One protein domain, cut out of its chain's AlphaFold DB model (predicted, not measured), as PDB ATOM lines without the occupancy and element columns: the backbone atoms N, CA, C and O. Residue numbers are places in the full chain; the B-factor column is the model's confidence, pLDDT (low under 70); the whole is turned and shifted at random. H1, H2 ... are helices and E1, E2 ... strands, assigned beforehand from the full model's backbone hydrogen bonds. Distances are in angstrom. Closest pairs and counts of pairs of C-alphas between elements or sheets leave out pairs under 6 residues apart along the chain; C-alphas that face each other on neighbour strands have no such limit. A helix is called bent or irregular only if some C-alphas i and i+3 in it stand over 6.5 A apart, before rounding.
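AT A GLANCE: This is residues 5 to 94 of the 110 residues of an uncharacterized protein of Erysipelatoclostridium ramosum (UniProt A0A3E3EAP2). A twisted sheet of four strands has helix H1 lying lengthwise over one of its faces, while no named helix covers the other face. H5 packs on H1 on the side away from the sheet, H4 packs on H1 as well, and H2 and H3 make a small group off to one side. The printed part has 90 residues, with four named strands and five named helices in the order E1 E2 H1 E3 E4 H2 H3 H4 H5; the class is mixed, and the sheet, E2 - E1 - E3 - E4, is antiparallel throughout. The whole is compact, with a radius of gyration of the C-alphas of 12.6 A and spans of 36 by 30 by 23 A.

HOW THE PARTS SIT: Begin with E1, residues 5 to 9, and E2, residues 15 to 19, a hairpin whose N 7 and O 16 are 2.8 A apart, within hydrogen-bond range. H1, residues 20 to 30, follows on one face of the sheet at a height of 8.9 A, over E1 and, only just, over E3, residues 36 to 40, with 3 C-alphas; it runs along the strands, at 2 degrees to E1 on the local plane. E2, H1 and E3 form a split strand-helix-strand unit, its two strands running the same way with E1 between them, and the crossover is right-handed. Between E1 and E3 look at N 8 and O 37, 2.8 A apart. E3 forms a hairpin with E4, residues 46 to 49, where N 38 and O 48 are 2.8 A apart. H2, residues 55 to 58, and H3, residues 65 to 72, only just touch, with 3 pairs of C-alphas within 8 A, the closest being those of Phe 58 and Ala 68 at 6.5 A. H4, residues 76 to 79, touches H1, the closest C-alphas being those of Cys 24 and Phe 79 at 5.2 A. H5, residues 82 to 87, touches H1 at a steep tilt of 45 degrees, the same way; the closest C-alphas are those of Thr 25 and Gln 85, 6.1 A apart. O i to N i+4 pairs are within hydrogen-bond range in 5 of 7 cases in H1, 3 of 4 in H3 and 1 of 2 in H5; H2 and H4 are too short for such a pair.

IN THESE COORDINATES: Find C-alpha 5 at (2.552, 31.119, 54.879), where E1 begins; it is 13.2 A long, E2 13.4 A, E3 13.6 A and E4 7.3 A. H1 starts at C-alpha 20, (3.244, 34.921, 48.577), and runs 15.8 A; it is only just irregular, with C-alphas 21 and 24 6.8 A apart. H3 spans 10.4 A, H5 8.8 A, and H2 and H4 5.3 A each; H5 ends at C-alpha 87, (-9.723, 30.107, 34.083).

THE WHOLE: The C-alphas farthest apart are those of Ser 13 and Glu 63, 36.3 A. The printed part has no cut and no long link. Look for low confidence at residues 52 to 83, under 70 in pLDDT; the mean of the printed part is 73.0.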
ATOM      1  N   TYR A   5       3.858  31.249  54.266       90.56
ATOM      2  CA  TYR A   5       2.552  31.119  54.879       90.56
ATOM      3  C   TYR A   5       2.187  29.657  55.058       90.56
ATOM      4  O   TYR A   5       2.693  28.781  54.361       90.56
ATOM      5  N   THR A   6       1.276  29.401  55.982       94.00
ATOM      6  CA  THR A   6       0.641  28.098  56.148       94.00
ATOM      7  C   THR A   6      -0.798  28.216  55.673       94.00
ATOM      8  O   THR A   6      -1.586  28.930  56.293       94.00
ATOM      9  N   GLY A   7      -1.126  27.542  54.573       91.31
ATOM     10  CA  GLY A   7      -2.489  27.383  54.075       91.31
ATOM     11  C   GLY A   7      -3.130  26.131  54.663       91.31
ATOM     12  O   GLY A   7      -2.518  25.066  54.658       91.31
ATOM     13  N   ILE A   8      -4.345  26.261  55.175       91.56
ATOM     14  CA  ILE A   8      -5.097  25.208  55.862       91.56
ATOM     15  C   ILE A   8      -6.477  25.127  55.221       91.56
ATOM     16  O   ILE A   8      -7.070  26.167  54.925       91.56
ATOM     17  N   ILE A   9      -6.984  23.910  55.019       89.56
ATOM     18  CA  ILE A   9      -8.401  23.693  54.705       89.56
ATOM     19  C   ILE A   9      -9.083  23.290  56.015       89.56
ATOM     20  O   ILE A   9      -8.766  22.259  56.603       89.56
ATOM     21  N   GLU A  10      -9.972  24.140  56.504       85.06
ATOM     22  CA  GLU A  10     -10.661  23.982  57.783       85.06
ATOM     23  C   GLU A  10     -11.530  22.724  57.814       85.06
ATOM     24  O   GLU A  10     -12.149  22.361  56.812       85.06
ATOM     25  N   ASN A  11     -11.618  22.100  58.992       81.31
ATOM     26  CA  ASN A  11     -12.280  20.806  59.215       81.31
ATOM     27  C   ASN A  11     -11.665  19.648  58.413       81.31
ATOM     28  O   ASN A  11     -12.321  18.646  58.135       81.31
ATOM     29  N   THR A  12     -10.391  19.783  58.052       82.38
ATOM     30  CA  THR A  12      -9.592  18.750  57.392       82.38
ATOM     31  C   THR A  12      -8.237  18.668  58.086       82.38
ATOM     32  O   THR A  12      -7.807  19.617  58.740       82.38
ATOM     33  N   SER A  13      -7.522  17.560  57.906       84.69
ATOM     34  CA  SER A  13      -6.131  17.441  58.365       84.69
ATOM     35  C   SER A  13      -5.122  18.067  57.391       84.69
ATOM     36  O   SER A  13      -3.915  17.909  57.567       84.69
ATOM     37  N   PHE A  14      -5.588  18.760  56.346       89.38
ATOM     38  CA  PHE A  14      -4.731  19.277  55.290       89.38
ATOM     39  C   PHE A  14      -4.140  20.648  55.640       89.38
ATOM     40  O   PHE A  14      -4.853  21.620  55.907       89.38
ATOM     41  N   SER A  15      -2.815  20.742  55.531       92.12
ATOM     42  CA  SER A  15      -2.091  22.010  55.541       92.12
ATOM     43  C   SER A  15      -0.906  21.980  54.576       92.12
ATOM     44  O   SER A  15      -0.354  20.920  54.279       92.12
ATOM     45  N   ILE A  16      -0.512  23.148  54.074       93.88
ATOM     46  CA  ILE A  16       0.604  23.304  53.141       93.88
ATOM     47  C   ILE A  16       1.366  24.605  53.404       93.88
ATOM     48  O   ILE A  16       0.784  25.617  53.789       93.88
ATOM     49  N   SER A  17       2.683  24.586  53.185       93.31
ATOM     50  CA  SER A  17       3.487  25.811  53.138       93.31
ATOM     51  C   SER A  17       3.333  26.492  51.778       93.31
ATOM     52  O   SER A  17       3.497  25.841  50.751       93.31
ATOM     53  N   LEU A  18       3.054  27.791  51.782       90.38
ATOM     54  CA  LEU A  18       2.816  28.614  50.599       90.38
ATOM     55  C   LEU A  18       3.799  29.780  50.565       90.38
ATOM     56  O   LEU A  18       4.089  30.378  51.605       90.38
ATOM     57  N   ARG A  19       4.251  30.138  49.368       88.94
ATOM     58  CA  ARG A  19       4.843  31.453  49.095       88.94
ATOM     59  C   ARG A  19       3.755  32.507  48.849       88.94
ATOM     60  O   ARG A  19       2.601  32.163  48.583       88.94
ATOM     61  N   ASP A  20       4.127  33.786  48.890       83.00
ATOM     62  CA  ASP A  20       3.244  34.921  48.577       83.00
ATOM     63  C   ASP A  20       2.497  34.733  47.239       83.00
ATOM     64  O   ASP A  20       1.285  34.944  47.168       83.00
ATOM     65  N   ASP A  21       3.196  34.274  46.192       82.81
ATOM     66  CA  ASP A  21       2.655  34.058  44.839       82.81
ATOM     67  C   ASP A  21       1.704  32.849  44.738       82.81
ATOM     68  O   ASP A  21       0.888  32.737  43.817       82.81
ATOM     69  N   GLU A  22       1.760  31.942  45.711       86.44
ATOM     70  CA  GLU A  22       0.950  30.727  45.754       86.44
ATOM     71  C   GLU A  22      -0.384  30.924  46.481       86.44
ATOM     72  O   GLU A  22      -1.316  30.147  46.256       86.44
ATOM     73  N   ILE A  23      -0.523  31.980  47.292       84.44
ATOM     74  CA  ILE A  23      -1.735  32.258  48.080       84.44
ATOM     75  C   ILE A  23      -2.977  32.348  47.190       84.44
ATOM     76  O   ILE A  23      -3.976  31.673  47.452       84.44
ATOM     77  N   CYS A  24      -2.921  33.146  46.119       79.75
ATOM     78  CA  CYS A  24      -4.065  33.334  45.225       79.75
ATOM     79  C   CYS A  24      -4.529  32.003  44.624       79.75
ATOM     80  O   CYS A  24      -5.718  31.668  44.627       79.75
ATOM     81  N   THR A  25      -3.560  31.234  44.130       85.81
ATOM     82  CA  THR A  25      -3.760  29.919  43.521       85.81
ATOM     83  C   THR A  25      -4.375  28.953  44.529       85.81
ATOM     84  O   THR A  25      -5.341  28.255  44.209       85.81
ATOM     85  N   PHE A  26      -3.862  28.949  45.760       87.38
ATOM     86  CA  PHE A  26      -4.363  28.104  46.833       87.38
ATOM     87  C   PHE A  26      -5.828  28.406  47.154       87.38
ATOM     88  O   PHE A  26      -6.663  27.510  47.059       87.38
ATOM     89  N   ILE A  27      -6.170  29.668  47.428       82.25
ATOM     90  CA  ILE A  27      -7.551  30.052  47.764       82.25
ATOM     91  C   ILE A  27      -8.504  29.714  46.609       82.25
ATOM     92  O   ILE A  27      -9.567  29.129  46.826       82.25
ATOM     93  N   THR A  28      -8.097  30.016  45.374       80.38
ATOM     94  CA  THR A  28      -8.936  29.827  44.183       80.38
ATOM     95  C   THR A  28      -9.267  28.361  43.934       80.38
ATOM     96  O   THR A  28     -10.419  28.023  43.660       80.38
ATOM     97  N   HIS A  29      -8.263  27.486  43.994       84.94
ATOM     98  CA  HIS A  29      -8.445  26.086  43.623       84.94
ATOM     99  C   HIS A  29      -8.878  25.224  44.804       84.94
ATOM    100  O   HIS A  29      -9.757  24.382  44.637       84.94
ATOM    101  N   PHE A  30      -8.305  25.426  45.991       87.00
ATOM    102  CA  PHE A  30      -8.558  24.561  47.142       87.00
ATOM    103  C   PHE A  30      -9.802  24.971  47.935       87.00
ATOM    104  O   PHE A  30     -10.351  24.139  48.653       87.00
ATOM    105  N   GLY A  31     -10.320  26.193  47.747       81.06
ATOM    106  CA  GLY A  31     -11.525  26.666  48.442       81.06
ATOM    107  C   GLY A  31     -12.783  25.850  48.127       81.06
ATOM    108  O   GLY A  31     -13.771  25.911  48.848       81.06
ATOM    109  N   ARG A  32     -12.752  25.028  47.069       80.50
ATOM    110  CA  ARG A  32     -13.823  24.071  46.758       80.50
ATOM    111  C   ARG A  32     -13.906  22.889  47.732       80.50
ATOM    112  O   ARG A  32     -14.910  22.184  47.713       80.50
ATOM    113  N   PHE A  33     -12.836  22.615  48.478       82.69
ATOM    114  CA  PHE A  33     -12.745  21.479  49.400       82.69
ATOM    115  C   PHE A  33     -13.147  21.858  50.828       82.69
ATOM    116  O   PHE A  33     -13.403  20.980  51.643       82.69
ATOM    117  N   GLY A  34     -13.235  23.153  51.133       82.12
ATOM    118  CA  GLY A  34     -13.613  23.652  52.447       82.12
ATOM    119  C   GLY A  34     -13.235  25.117  52.625       82.12
ATOM    120  O   GLY A  34     -12.668  25.746  51.730       82.12
ATOM    121  N   ASN A  35     -13.541  25.657  53.804       83.62
ATOM    122  CA  ASN A  35     -13.080  26.990  54.179       83.62
ATOM    123  C   ASN A  35     -11.554  26.988  54.311       83.62
ATOM    124  O   ASN A  35     -10.971  25.992  54.724       83.62
ATOM    125  N   ILE A  36     -10.907  28.095  53.971       86.75
ATOM    126  CA  ILE A  36      -9.456  28.230  53.997       86.75
ATOM    127  C   ILE A  36      -9.036  29.209  55.081       86.75
ATOM    128  O   ILE A  36      -9.572  30.314  55.158       86.75
ATOM    129  N   SER A  37      -7.999  28.839  55.826       88.06
ATOM    130  CA  SER A  37      -7.229  29.766  56.653       88.06
ATOM    131  C   SER A  37      -5.795  29.866  56.160       88.06
ATOM    132  O   SER A  37      -5.179  28.869  55.790       88.06
ATOM    133  N   ILE A  38      -5.242  31.076  56.184       87.69
ATOM    134  CA  ILE A  38      -3.838  31.340  55.875       87.69
ATOM    135  C   ILE A  38      -3.223  32.083  57.042       87.69
ATOM    136  O   ILE A  38      -3.744  33.115  57.467       87.69
ATOM    137  N   LYS A  39      -2.104  31.566  57.539       88.88
ATOM    138  CA  LYS A  39      -1.344  32.161  58.639       88.88
ATOM    139  C   LYS A  39       0.067  32.501  58.185       88.88
ATOM    140  O   LYS A  39       0.640  31.760  57.388       88.88
ATOM    141  N   ASP A  40       0.634  33.591  58.685       87.62
ATOM    142  CA  ASP A  40       2.062  33.869  58.519       87.62
ATOM    143  C   ASP A  40       2.862  32.799  59.268       87.62
ATOM    144  O   ASP A  40       2.595  32.507  60.436       87.62
ATOM    145  N   LYS A  41       3.826  32.168  58.592       88.62
ATOM    146  CA  LYS A  41       4.560  31.029  59.159       88.62
ATOM    147  C   LYS A  41       5.496  31.441  60.297       88.62
ATOM    148  O   LYS A  41       5.821  30.609  61.138       88.62
ATOM    149  N   ARG A  42       5.945  32.699  60.322       87.25
ATOM    150  CA  ARG A  42       6.880  33.213  61.329       87.25
ATOM    151  C   ARG A  42       6.145  33.718  62.564       87.25
ATOM    152  O   ARG A  42       6.588  33.444  63.673       87.25
ATOM    153  N   THR A  43       5.075  34.485  62.380       86.62
ATOM    154  CA  THR A  43       4.346  35.104  63.501       86.62
ATOM    155  C   THR A  43       3.164  34.267  63.976       86.62
ATOM    156  O   THR A  43       2.672  34.486  65.079       86.62
ATOM    157  N   GLY A  44       2.683  33.325  63.160       85.12
ATOM    158  CA  GLY A  44       1.446  32.586  63.414       85.12
ATOM    159  C   GLY A  44       0.178  33.430  63.234       85.12
ATOM    160  O   GLY A  44      -0.924  32.922  63.447       85.12
ATOM    161  N   GLU A  45       0.315  34.700  62.841       84.00
ATOM    162  CA  GLU A  45      -0.795  35.633  62.669       84.00
ATOM    163  C   GLU A  45      -1.738  35.145  61.568       84.00
ATOM    164  O   GLU A  45      -1.300  34.738  60.491       84.00
ATOM    165  N   LEU A  46      -3.045  35.195  61.832       81.12
ATOM    166  CA  LEU A  46      -4.069  34.871  60.848       81.12
ATOM    167  C   LEU A  46      -4.171  35.995  59.813       81.12
ATOM    168  O   LEU A  46      -4.568  37.112  60.130       81.12
ATOM    169  N   ILE A  47      -3.843  35.669  58.568       80.25
ATOM    170  CA  ILE A  47      -3.819  36.606  57.440       80.25
ATOM    171  C   ILE A  47      -5.130  36.543  56.661       80.25
ATOM    172  O   ILE A  47      -5.695  37.573  56.296       80.25
ATOM    173  N   VAL A  48      -5.632  35.330  56.417       79.12
ATOM    174  CA  VAL A  48      -6.890  35.088  55.698       79.12
ATOM    175  C   VAL A  48      -7.686  34.027  56.438       79.12
ATOM    176  O   VAL A  48      -7.120  33.034  56.881       79.12
ATOM    177  N   ASN A  49      -8.997  34.212  56.524       80.38
ATOM    178  CA  ASN A  49      -9.947  33.167  56.879       80.38
ATOM    179  C   ASN A  49     -11.175  33.340  55.991       80.38
ATOM    180  O   ASN A  49     -11.747  34.428  55.963       80.38
ATOM    181  N   THR A  50     -11.550  32.308  55.241       74.75
ATOM    182  CA  THR A  50     -12.704  32.344  54.336       74.75
ATOM    183  C   THR A  50     -13.978  31.779  54.964       74.75
ATOM    184  O   THR A  50     -15.008  31.745  54.295       74.75
ATOM    185  N   ALA A  51     -13.944  31.325  56.219       71.31
ATOM    186  CA  ALA A  51     -15.125  30.837  56.921       71.31
ATOM    187  C   ALA A  51     -16.173  31.949  57.058       71.31
ATOM    188  O   ALA A  51     -15.877  33.057  57.503       71.31
ATOM    189  N   GLY A  52     -17.406  31.657  56.638       56.16
ATOM    190  CA  GLY A  52     -18.497  32.636  56.630       56.16
ATOM    191  C   GLY A  52     -18.342  33.746  55.584       56.16
ATOM    192  O   GLY A  52     -19.170  34.654  55.538       56.16
ATOM    193  N   ILE A  53     -17.316  33.683  54.728       60.97
ATOM    194  CA  ILE A  53     -17.126  34.629  53.633       60.97
ATOM    195  C   ILE A  53     -17.522  33.947  52.332       60.97
ATOM    196  O   ILE A  53     -16.951  32.933  51.932       60.97
ATOM    197  N   TYR A  54     -18.482  34.540  51.624       53.84
ATOM    198  CA  TYR A  54     -18.721  34.173  50.238       53.84
ATOM    199  C   TYR A  54     -17.430  34.431  49.462       53.84
ATOM    200  O   TYR A  54     -16.995  35.570  49.356       53.84
ATOM    201  N   LEU A  55     -16.805  33.396  48.892       52.22
ATOM    202  CA  LEU A  55     -15.588  33.562  48.083       52.22
ATOM    203  C   LEU A  55     -15.796  34.603  46.964       52.22
ATOM    204  O   LEU A  55     -14.893  35.378  46.679       52.22
ATOM    205  N   LYS A  56     -17.018  34.732  46.419       47.97
ATOM    206  CA  LYS A  56     -17.405  35.829  45.503       47.97
ATOM    207  C   LYS A  56     -17.154  37.239  46.070       47.97
ATOM    208  O   LYS A  56     -16.883  38.149  45.305       47.97
ATOM    209  N   SER A  57     -17.203  37.424  47.386       44.53
ATOM    210  CA  SER A  57     -16.919  38.690  48.075       44.53
ATOM    211  C   SER A  57     -15.419  38.995  48.200       44.53
ATOM    212  O   SER A  57     -15.050  40.161  48.297       44.53
ATOM    213  N   PHE A  58     -14.541  37.982  48.161       50.66
ATOM    214  CA  PHE A  58     -13.091  38.183  47.958       50.66
ATOM    215  C   PHE A  58     -12.738  38.429  46.491       50.66
ATOM    216  O   PHE A  58     -11.694  38.991  46.169       50.66
ATOM    217  N   TYR A  59     -13.628  37.990  45.611       54.41
ATOM    218  CA  TYR A  59     -13.449  37.933  44.177       54.41
ATOM    219  C   TYR A  59     -14.557  38.708  43.476       54.41
ATOM    220  O   TYR A  59     -15.336  38.087  42.744       54.41
ATOM    221  N   PRO A  60     -14.671  40.028  43.710       46.50
ATOM    222  CA  PRO A  60     -15.729  40.796  43.085       46.50
ATOM    223  C   PRO A  60     -15.625  40.600  41.567       46.50
ATOM    224  O   PRO A  60     -14.636  40.991  40.933       46.50
ATOM    225  N   ASP A  61     -16.653  39.987  40.968       49.16
ATOM    226  CA  ASP A  61     -17.037  40.422  39.632       49.16
ATOM    227  C   ASP A  61     -17.235  41.932  39.767       49.16
ATOM    228  O   ASP A  61     -17.827  42.407  40.731       49.16
ATOM    229  N   ILE A  62     -16.546  42.676  38.908       44.66
ATOM    230  CA  ILE A  62     -15.998  44.021  39.153       44.66
ATOM    231  C   ILE A  62     -17.048  45.130  39.401       44.66
ATOM    232  O   ILE A  62     -16.695  46.302  39.446       44.66
ATOM    233  N   GLU A  63     -18.312  44.798  39.624       46.12
ATOM    234  CA  GLU A  63     -19.374  45.772  39.871       46.12
ATOM    235  C   GLU A  63     -19.283  46.428  41.259       46.12
ATOM    236  O   GLU A  63     -19.602  47.606  41.367       46.12
ATOM    237  N   ASP A  64     -18.730  45.760  42.284       46.66
ATOM    238  CA  ASP A  64     -18.632  46.336  43.640       46.66
ATOM    239  C   ASP A  64     -17.186  46.394  44.176       46.66
ATOM    240  O   ASP A  64     -16.755  45.684  45.093       46.66
ATOM    241  N   ARG A  65     -16.374  47.234  43.519       46.00
ATOM    242  CA  ARG A  65     -14.958  47.464  43.864       46.00
ATOM    243  C   ARG A  65     -14.764  48.123  45.227       46.00
ATOM    244  O   ARG A  65     -13.710  47.923  45.832       46.00
ATOM    245  N   GLU A  66     -15.711  48.929  45.698       43.34
ATOM    246  CA  GLU A  66     -15.542  49.691  46.938       43.34
ATOM    247  C   GLU A  66     -15.650  48.801  48.174       43.34
ATOM    248  O   GLU A  66     -14.773  48.855  49.045       43.34
ATOM    249  N   PHE A  67     -16.648  47.914  48.208       42.78
ATOM    250  CA  PHE A  67     -16.881  47.029  49.344       42.78
ATOM    251  C   PHE A  67     -15.725  46.039  49.555       42.78
ATOM    252  O   PHE A  67     -15.236  45.848  50.675       42.78
ATOM    253  N   ALA A  68     -15.199  45.479  48.461       45.72
ATOM    254  CA  ALA A  68     -14.029  44.611  48.511       45.72
ATOM    255  C   ALA A  68     -12.781  45.370  48.991       45.72
ATOM    256  O   ALA A  68     -12.032  44.859  49.826       45.72
ATOM    257  N   ARG A  69     -12.551  46.606  48.527       42.62
ATOM    258  CA  ARG A  69     -11.337  47.387  48.827       42.62
ATOM    259  C   ARG A  69     -11.205  47.778  50.302       42.62
ATOM    260  O   ARG A  69     -10.084  47.846  50.806       42.62
ATOM    261  N   VAL A  70     -12.315  48.019  51.003       47.81
ATOM    262  CA  VAL A  70     -12.301  48.432  52.420       47.81
ATOM    263  C   VAL A  70     -11.882  47.284  53.347       47.81
ATOM    264  O   VAL A  70     -11.060  47.502  54.236       47.81
ATOM    265  N   LYS A  71     -12.348  46.048  53.108       46.53
ATOM    266  CA  LYS A  71     -11.942  44.876  53.912       46.53
ATOM    267  C   LYS A  71     -10.649  44.200  53.445       46.53
ATOM    268  O   LYS A  71      -9.967  43.587  54.260       46.53
ATOM    269  N   SER A  72     -10.283  44.318  52.168       47.69
ATOM    270  CA  SER A  72      -9.149  43.584  51.578       47.69
ATOM    271  C   SER A  72      -7.887  44.417  51.345       47.69
ATOM    272  O   SER A  72      -6.947  43.912  50.747       47.69
ATOM    273  N   LYS A  73      -7.803  45.669  51.815       47.50
ATOM    274  CA  LYS A  73      -6.667  46.574  51.531       47.50
ATOM    275  C   LYS A  73      -5.272  45.972  51.804       47.50
ATOM    276  O   LYS A  73      -4.329  46.337  51.119       47.50
ATOM    277  N   LYS A  74      -5.144  45.037  52.760       52.31
ATOM    278  CA  LYS A  74      -3.903  44.274  53.031       52.31
ATOM    279  C   LYS A  74      -3.714  43.020  52.160       52.31
ATOM    280  O   LYS A  74      -2.600  42.532  52.041       52.31
ATOM    281  N   LEU A  75      -4.789  42.485  51.589       53.66
ATOM    282  CA  LEU A  75      -4.817  41.222  50.846       53.66
ATOM    283  C   LEU A  75      -4.950  41.415  49.329       53.66
ATOM    284  O   LEU A  75      -4.752  40.465  48.588       53.66
ATOM    285  N   PHE A  76      -5.276  42.618  48.851       55.97
ATOM    286  CA  PHE A  76      -5.540  42.887  47.433       55.97
ATOM    287  C   PHE A  76      -4.356  42.503  46.529       55.97
ATOM    288  O   PHE A  76      -4.549  41.917  45.465       55.97
ATOM    289  N   ASP A  77      -3.127  42.761  46.987       59.84
ATOM    290  CA  ASP A  77      -1.911  42.357  46.277       59.84
ATOM    291  C   ASP A  77      -1.765  40.832  46.165       59.84
ATOM    292  O   ASP A  77      -1.270  40.345  45.151       59.84
ATOM    293  N   LEU A  78      -2.271  40.077  47.147       60.06
ATOM    294  CA  LEU A  78      -2.255  38.611  47.160       60.06
ATOM    295  C   LEU A  78      -3.274  37.996  46.191       60.06
ATOM    296  O   LEU A  78      -3.290  36.781  46.025       60.06
ATOM    297  N   PHE A  79      -4.122  38.806  45.549       63.34
ATOM    298  CA  PHE A  79      -5.166  38.349  44.626       63.34
ATOM    299  C   PHE A  79      -4.986  38.845  43.186       63.34
ATOM    300  O   PHE A  79      -5.879  38.640  42.358       63.34
ATOM    301  N   LYS A  80      -3.832  39.448  42.857       63.12
ATOM    302  CA  LYS A  80      -3.538  40.017  41.525       63.12
ATOM    303  C   LYS A  80      -3.847  39.066  40.360       63.12
ATOM    304  O   LYS A  80      -4.396  39.507  39.354       63.12
ATOM    305  N   ASP A  81      -3.621  37.764  40.537       67.31
ATOM    306  CA  ASP A  81      -3.792  36.760  39.474       67.31
ATOM    307  C   ASP A  81      -5.112  35.978  39.515       67.31
ATOM    308  O   ASP A  81      -5.287  35.012  38.770       67.31
ATOM    309  N   TYR A  82      -6.076  36.374  40.348       69.19
ATOM    310  CA  TYR A  82      -7.285  35.577  40.576       69.19
ATOM    311  C   TYR A  82      -8.040  35.209  39.289       69.19
ATOM    312  O   TYR A  82      -8.376  34.046  39.056       69.19
ATOM    313  N   ARG A  83      -8.294  36.193  38.416       69.75
ATOM    314  CA  ARG A  83      -9.035  35.975  37.158       69.75
ATOM    315  C   ARG A  83      -8.335  34.984  36.241       69.75
ATOM    316  O   ARG A  83      -8.999  34.255  35.507       69.75
ATOM    317  N   TYR A  84      -7.010  34.987  36.266       77.44
ATOM    318  CA  TYR A  84      -6.211  34.042  35.512       77.44
ATOM    319  C   TYR A  84      -6.307  32.645  36.132       77.44
ATOM    320  O   TYR A  84      -6.656  31.707  35.418       77.44
ATOM    321  N   GLN A  85      -6.124  32.514  37.452       75.56
ATOM    322  CA  GLN A  85      -6.233  31.229  38.157       75.56
ATOM    323  C   GLN A  85      -7.630  30.597  38.001       75.56
ATOM    324  O   GLN A  85      -7.741  29.406  37.721       75.56
ATOM    325  N   LYS A  86      -8.709  31.392  38.043       74.94
ATOM    326  CA  LYS A  86     -10.096  30.917  37.849       74.94
ATOM    327  C   LYS A  86     -10.333  30.262  36.480       74.94
ATOM    328  O   LYS A  86     -11.172  29.373  36.369       74.94
ATOM    329  N   LYS A  87      -9.621  30.698  35.432       81.62
ATOM    330  CA  LYS A  87      -9.723  30.107  34.083       81.62
ATOM    331  C   LYS A  87      -8.990  28.772  33.970       81.62
ATOM    332  O   LYS A  87      -9.215  28.032  33.013       81.62
ATOM    333  N   LEU A  88      -8.093  28.463  34.904       81.25
ATOM    334  CA  LEU A  88      -7.331  27.226  34.876       81.25
ATOM    335  C   LEU A  88      -8.160  26.074  35.449       81.25
ATOM    336  O   LEU A  88      -8.783  26.184  36.500       81.25
ATOM    337  N   LYS A  89      -8.115  24.918  34.780       82.25
ATOM    338  CA  LYS A  89      -8.738  23.686  35.294       82.25
ATOM    339  C   LYS A  89      -8.029  23.155  36.548       82.25
ATOM    340  O   LYS A  89      -8.657  22.521  37.390       82.25
ATOM    341  N   TYR A  90      -6.724  23.401  36.654       83.06
ATOM    342  CA  TYR A  90      -5.863  22.965  37.752       83.06
ATOM    343  C   TYR A  90      -4.861  24.072  38.096       83.06
ATOM    344  O   TYR A  90      -4.446  24.788  37.178       83.06
ATOM    345  N   PRO A  91      -4.411  24.164  39.360       84.31
ATOM    346  CA  PRO A  91      -3.336  25.078  39.724       84.31
ATOM    347  C   PRO A  91      -2.039  24.740  38.971       84.31
ATOM    348  O   PRO A  91      -1.839  23.607  38.512       84.31
ATOM    349  N   LYS A  92      -1.153  25.730  38.825       81.31
ATOM    350  CA  LYS A  92       0.184  25.561  38.226       81.31
ATOM    351  C   LYS A  92       1.245  25.265  39.292       81.31
ATOM    352  O   LYS A  92       1.019  25.455  40.483       81.31
ATOM    353  N   GLY A  93       2.408  24.794  38.840       81.50
ATOM    354  CA  GLY A  93       3.566  24.539  39.697       81.50
ATOM    355  C   GLY A  93       3.334  23.421  40.716       81.50
ATOM    356  O   GLY A  93       2.571  22.482  40.466       81.50
ATOM    357  N   ASN A  94       3.989  23.539  41.872       81.19
ATOM    358  CA  ASN A  94       3.977  22.529  42.934       81.19
ATOM    359  C   ASN A  94       2.562  22.238  43.459       81.19
ATOM    360  O   ASN A  94       2.240  21.093  43.781       81.19
TER     361      ASN A  94